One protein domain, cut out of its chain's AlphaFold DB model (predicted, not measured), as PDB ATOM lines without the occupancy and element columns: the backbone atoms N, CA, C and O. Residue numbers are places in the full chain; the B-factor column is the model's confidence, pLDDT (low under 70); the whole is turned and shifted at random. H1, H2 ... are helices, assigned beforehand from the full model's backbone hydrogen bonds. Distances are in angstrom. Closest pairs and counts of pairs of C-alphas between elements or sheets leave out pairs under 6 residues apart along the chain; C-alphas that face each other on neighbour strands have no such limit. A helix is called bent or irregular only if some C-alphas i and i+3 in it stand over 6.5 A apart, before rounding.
ATOM      1  N   ASP A  15     -31.599  56.187 -13.676       83.06
ATOM      2  CA  ASP A  15     -31.309  56.004 -15.101       83.06
ATOM      3  C   ASP A  15     -29.935  55.366 -15.333       83.06
ATOM      4  O   ASP A  15     -29.748  54.574 -16.265       83.06
ATOM      5  N   SER A  16     -28.975  55.623 -14.440       81.81
ATOM      6  CA  SER A  16     -27.669  54.959 -14.486       81.81
ATOM      7  C   SER A  16     -27.777  53.466 -14.152       81.81
ATOM      8  O   SER A  16     -27.085  52.651 -14.769       81.81
ATOM      9  N   VAL A  17     -28.699  53.087 -13.258       83.00
ATOM     10  CA  VAL A  17     -28.990  51.683 -12.921       83.00
ATOM     11  C   VAL A  17     -29.600  50.967 -14.124       83.00
ATOM     12  O   VAL A  17     -29.101  49.916 -14.536       83.00
ATOM     13  N   LYS A  18     -30.626  51.564 -14.749       87.56
ATOM     14  CA  LYS A  18     -31.275  51.017 -15.953       87.56
ATOM     15  C   LYS A  18     -30.270  50.798 -17.081       87.56
ATOM     16  O   LYS A  18     -30.267  49.742 -17.712       87.56
ATOM     17  N   LYS A  19     -29.359  51.752 -17.292       89.19
ATOM     18  CA  LYS A  19     -28.307  51.648 -18.311       89.19
ATOM     19  C   LYS A  19     -27.368  50.468 -18.061       89.19
ATOM     20  O   LYS A  19     -27.022  49.760 -19.003       89.19
ATOM     21  N   VAL A  20     -26.975  50.218 -16.813       88.00
ATOM     22  CA  VAL A  20     -26.115  49.071 -16.476       88.00
ATOM     23  C   VAL A  20     -26.833  47.746 -16.715       88.00
ATOM     24  O   VAL A  20     -26.228  46.833 -17.276       88.00
ATOM     25  N   ILE A  21     -28.114  47.646 -16.353       88.12
ATOM     26  CA  ILE A  21     -28.922  46.447 -16.611       88.12
ATOM     27  C   ILE A  21     -29.047  46.208 -18.117       88.12
ATOM     28  O   ILE A  21     -28.750  45.111 -18.587       88.12
ATOM     29  N   TYR A  22     -29.399  47.241 -18.886       92.00
ATOM     30  CA  TYR A  22     -29.497  47.157 -20.343       92.00
ATOM     31  C   TYR A  22     -28.187  46.673 -20.979       92.00
ATOM     32  O   TYR A  22     -28.186  45.732 -21.775       92.00
ATOM     33  N   LEU A  23     -27.053  47.262 -20.589       93.12
ATOM     34  CA  LEU A  23     -25.742  46.877 -21.114       93.12
ATOM     35  C   LEU A  23     -25.347  45.455 -20.705       93.12
ATOM     36  O   LEU A  23     -24.778  44.723 -21.515       93.12
ATOM     37  N   ALA A  24     -25.654  45.037 -19.476       90.81
ATOM     38  CA  ALA A  24     -25.390  43.679 -19.014       90.81
ATOM     39  C   ALA A  24     -26.198  42.645 -19.811       90.81
ATOM     40  O   ALA A  24     -25.627  41.656 -20.274       90.81
ATOM     41  N   THR A  25     -27.493  42.896 -20.025       91.56
ATOM     42  CA  THR A  25     -28.378  42.019 -20.801       91.56
ATOM     43  C   THR A  25     -27.986  41.988 -22.273       91.56
ATOM     44  O   THR A  25     -27.852  40.908 -22.835       91.56
ATOM     45  N   SER A  26     -27.709  43.141 -22.892       91.12
ATOM     46  CA  SER A  26     -27.267  43.209 -24.292       91.12
ATOM     47  C   SER A  26     -25.950  42.458 -24.509       91.12
ATOM     48  O   SER A  26     -25.816  41.684 -25.456       91.12
ATOM     49  N   ASN A  27     -24.983  42.609 -23.600       90.94
ATOM     50  CA  ASN A  27     -23.712  41.891 -23.685       90.94
ATOM     51  C   ASN A  27     -23.855  40.385 -23.427       90.94
ATOM     52  O   ASN A  27     -23.098  39.604 -24.002       90.94
ATOM     53  N   ALA A  28     -24.796  39.966 -22.576       88.50
ATOM     54  CA  ALA A  28     -25.124  38.555 -22.396       88.50
ATOM     55  C   ALA A  28     -25.791  37.976 -23.654       88.50
ATOM     56  O   ALA A  28     -25.346  36.943 -24.145       88.50
ATOM     57  N   ALA A  29     -26.766  38.688 -24.227       88.62
ATOM     58  CA  ALA A  29     -27.461  38.291 -25.449       88.62
ATOM     59  C   ALA A  29     -26.499  38.123 -26.635       88.62
ATOM     60  O   ALA A  29     -26.574  37.130 -27.348       88.62
ATOM     61  N   LYS A  30     -25.513  39.018 -26.792       88.38
ATOM     62  CA  LYS A  30     -24.461  38.893 -27.823       88.38
ATOM     63  C   LYS A  30     -23.618  37.621 -27.707       88.38
ATOM     64  O   LYS A  30     -23.035  37.197 -28.697       88.38
ATOM     65  N   LYS A  31     -23.503  37.036 -26.511       87.50
ATOM     66  CA  LYS A  31     -22.761  35.786 -26.282       87.50
ATOM     67  C   LYS A  31     -23.627  34.543 -26.479       87.50
ATOM     68  O   LYS A  31     -23.093  33.441 -26.536       87.50
ATOM     69  N   TRP A  32     -24.944  34.701 -26.582       85.12
ATOM     70  CA  TRP A  32     -25.890  33.615 -26.828       85.12
ATOM     71  C   TRP A  32     -26.121  33.435 -28.329       85.12
ATOM     72  O   TRP A  32     -27.222  33.611 -28.836       85.12
ATOM     73  N   THR A  33     -25.052  33.097 -29.050       83.00
ATOM     74  CA  THR A  33     -25.091  32.812 -30.495       83.00
ATOM     75  C   THR A  33     -25.301  31.335 -30.808       83.00
ATOM     76  O   THR A  33     -25.482  30.973 -31.968       83.00
ATOM     77  N   MET A  34     -25.257  30.467 -29.794       84.69
ATOM     78  CA  MET A  34     -25.398  29.034 -30.008       84.69
ATOM     79  C   MET A  34     -26.850  28.701 -30.381       84.69
ATOM     80  O   MET A  34     -27.756  29.033 -29.610       84.69
ATOM     81  N   PRO A  35     -27.095  28.041 -31.527       82.38
ATOM     82  CA  PRO A  35     -28.435  27.610 -31.893       82.38
ATOM     83  C   PRO A  35     -28.954  26.591 -30.874       82.38
ATOM     84  O   PRO A  35     -28.201  25.753 -30.371       82.38
ATOM     85  N   ILE A  36     -30.254  26.653 -30.579       84.69
ATOM     86  CA  ILE A  36     -30.897  25.702 -29.669       84.69
ATOM     87  C   ILE A  36     -30.838  24.314 -30.311       84.69
ATOM     88  O   ILE A  36     -31.428  24.068 -31.365       84.69
ATOM     89  N   GLN A  37     -30.107  23.401 -29.673       84.75
ATOM     90  CA  GLN A  37     -29.980  22.033 -30.155       84.75
ATOM     91  C   GLN A  37     -31.335  21.323 -30.098       84.75
ATOM     92  O   GLN A  37     -32.081  21.462 -29.131       84.75
ATOM     93  N   ASN A  38     -31.647  20.550 -31.140       85.00
ATOM     94  CA  ASN A  38     -32.872  19.751 -31.236       85.00
ATOM     95  C   ASN A  38     -34.179  20.560 -31.124       85.00
ATOM     96  O   ASN A  38     -35.213  20.017 -30.734       85.00
ATOM     97  N   TRP A  39     -34.164  21.839 -31.526       86.38
ATOM     98  CA  TRP A  39     -35.335  22.720 -31.450       86.38
ATOM     99  C   TRP A  39     -36.586  22.151 -32.135       86.38
ATOM    100  O   TRP A  39     -37.689  22.306 -31.626       86.38
ATOM    101  N   ARG A  40     -36.422  21.414 -33.243       85.00
ATOM    102  CA  ARG A  40     -37.534  20.737 -33.934       85.00
ATOM    103  C   ARG A  40     -38.241  19.700 -33.059       85.00
ATOM    104  O   ARG A  40     -39.462  19.639 -33.059       85.00
ATOM    105  N   LEU A  41     -37.482  18.900 -32.309       89.38
ATOM    106  CA  LEU A  41     -38.062  17.906 -31.411       89.38
ATOM    107  C   LEU A  41     -38.779  18.601 -30.252       89.38
ATOM    108  O   LEU A  41     -39.921  18.265 -29.964       89.38
ATOM    109  N   ALA A  42     -38.139  19.601 -29.639       88.12
ATOM    110  CA  ALA A  42     -38.746  20.399 -28.576       88.12
ATOM    111  C   ALA A  42     -40.058  21.060 -29.030       88.12
ATOM    112  O   ALA A  42     -41.034  21.040 -28.288       88.12
ATOM    113  N   MET A  43     -40.109  21.568 -30.265       85.62
ATOM    114  CA  MET A  43     -41.325  22.135 -30.846       85.62
ATOM    115  C   MET A  43     -42.462  21.112 -30.907       85.62
ATOM    116  O   MET A  43     -43.556  21.420 -30.459       85.62
ATOM    117  N   ASN A  44     -42.202  19.880 -31.358       86.69
ATOM    118  CA  ASN A  44     -43.229  18.832 -31.388       86.69
ATOM    119  C   ASN A  44     -43.794  18.534 -29.987       86.69
ATOM    120  O   ASN A  44     -44.999  18.351 -29.837       86.69
ATOM    121  N   TRP A  45     -42.943  18.532 -28.954       86.81
ATOM    122  CA  TRP A  45     -43.392  18.391 -27.565       86.81
ATOM    123  C   TRP A  45     -44.249  19.573 -27.110       86.81
ATOM    124  O   TRP A  45     -45.277  19.364 -26.471       86.81
ATOM    125  N   PHE A  46     -43.860  20.805 -27.456       86.50
ATOM    126  CA  PHE A  46     -44.653  21.994 -27.147       86.50
ATOM    127  C   PHE A  46     -46.005  21.984 -27.857       86.50
ATOM    128  O   PHE A  46     -47.008  22.297 -27.223       86.50
ATOM    129  N   THR A  47     -46.048  21.572 -29.124       82.44
ATOM    130  CA  THR A  47     -47.291  21.435 -29.888       82.44
ATOM    131  C   THR A  47     -48.246  20.448 -29.226       82.44
ATOM    132  O   THR A  47     -49.425  20.740 -29.135       82.44
ATOM    133  N   ILE A  48     -47.760  19.314 -28.710       86.38
ATOM    134  CA  ILE A  48     -48.616  18.324 -28.032       86.38
ATOM    135  C   ILE A  48     -49.057  18.824 -26.647       86.38
ATOM    136  O   ILE A  48     -50.223  18.704 -26.283       86.38
ATOM    137  N   GLN A  49     -48.135  19.388 -25.864       85.69
ATOM    138  CA  GLN A  49     -48.389  19.789 -24.476       85.69
ATOM    139  C   GLN A  49     -49.246  21.060 -24.359       85.69
ATOM    140  O   GLN A  49     -49.955  21.235 -23.368       85.69
ATOM    141  N   PHE A  50     -49.152  21.954 -25.342       83.12
ATOM    142  CA  PHE A  50     -49.827  23.252 -25.370       83.12
ATOM    143  C   PHE A  50     -50.715  23.423 -26.610       83.12
ATOM    144  O   PHE A  50     -50.971  24.560 -27.008       83.12
ATOM    145  N   ASP A  51     -51.196  22.318 -27.193       72.38
ATOM    146  CA  ASP A  51     -52.072  22.291 -28.379       72.38
ATOM    147  C   ASP A  51     -53.231  23.298 -28.268       72.38
ATOM    148  O   ASP A  51     -53.519  24.052 -29.193       72.38
ATOM    149  N   ASP A  52     -53.823  23.389 -27.077       73.75
ATOM    150  CA  ASP A  52     -54.948  24.272 -26.760       73.75
ATOM    151  C   ASP A  52     -54.602  25.776 -26.817       73.75
ATOM    152  O   ASP A  52     -55.432  26.595 -27.182       73.75
ATOM    153  N   ARG A  53     -53.352  26.170 -26.526       72.38
ATOM    154  CA  ARG A  53     -52.926  27.589 -26.531       72.38
ATOM    155  C   ARG A  53     -52.420  28.075 -27.885       72.38
ATOM    156  O   ARG A  53     -52.330  29.278 -28.109       72.38
ATOM    157  N   LEU A  54     -52.011  27.150 -28.751       64.38
ATOM    158  CA  LEU A  54     -51.485  27.461 -30.082       64.38
ATOM    159  C   LEU A  54     -52.593  27.555 -31.139       64.38
ATOM    160  O   LEU A  54     -52.385  28.216 -32.152       64.38
ATOM    161  N   LYS A  55     -53.762  26.948 -30.894       60.44
ATOM    162  CA  LYS A  55     -54.936  27.024 -31.780       60.44
ATOM    163  C   LYS A  55     -55.552  28.421 -31.870       60.44
ATOM    164  O   LYS A  55     -56.023  28.788 -32.936       60.44
ATOM    165  N   ASP A  56     -55.477  29.214 -30.802       61.22
ATOM    166  CA  ASP A  56     -56.059  30.566 -30.763       61.22
ATOM    167  C   ASP A  56     -55.216  31.638 -31.485       61.22
ATOM    168  O   ASP A  56     -55.643  32.786 -31.622       61.22
TER     169      ASP A  56
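Overview. This is residues 15 to 56 of the 58 residues of an uncharacterized protein of Acinetobacter baumannii NIPH 80 (UniProt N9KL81). Two helices, H1 and H2, form the arms of a wide open V or U, with residues 30 to 38 strung between them as its base and the space between the arms empty. At the far end of H2 the chain turns, and the short helix H3 is set crosswise there; there is no packed core. The printed part has 42 residues with three named helices, in the order H1, H2, H3, and no named strand, and its class is all helix. The whole is extended, with a radius of gyration of the C-alphas of 16.8 A, and its outline is flat, spanning 44 by 25 by 11 A.

Along the chain. H1, the longest helix with 15 residues, takes in residues 15 to 29 and measures 20.9 A from first to last C-alpha. It begins at C-alpha 15, at (-31.309, 56.004, -15.101), and ends at C-alpha 29, at (-27.461, 38.291, -25.449). Residues 30 to 38 follow as a link. H2, residues 39 to 49, begins at C-alpha 39, at (-35.335, 22.720, -31.450), and is 15.1 A long. After Phe 50 comes H3, residues 51 to 56, 9.5 A long, which ends at C-alpha 56, at (-56.059, 30.566, -30.763). H3 is neither bent nor irregular, but only just: C-alphas 53 and 56 are 6.0 A apart.

Arrangement. H1 touches no helix. It is apart from H2, with no C-alpha of the one within 8 A of the other, and it is apart from H3 by the same measure. H2 and H3 are close but not clearly touching, with 1 pair of C-alphas within 8 A. Their closest C-alphas, those of Thr 47 and Leu 54, are 7.3 A apart. The lines of H2 and H3 are about perpendicular, at 89 degrees, and their centres are 13.0 A apart. In H1 and H2 every O i to N i+4 pair of the backbone is within hydrogen-bond range, while in H3 1 of 2 such pairs is.

Size, cuts and confidence. The two C-alphas farthest apart are those of Ser 16 and Ile 48, at 44.3 A, and the first and last printed C-alphas, those of Asp 15 and Asp 56, are 38.8 A apart. Residues 15 to 45, of which 15 to 29 belong to H1 and 39 to 45 to H2, stand free, as do residues 48 to 53, of which 51 to 53 belong to H3. The link from H1 to H2 is short, with 9 residues, and the link from H2 to H3 is tight, with 1 residue. The printed part has no cut. The mean pLDDT of the printed part is 84.0, and the model's confidence is low, under 70, at residues 54 to 56.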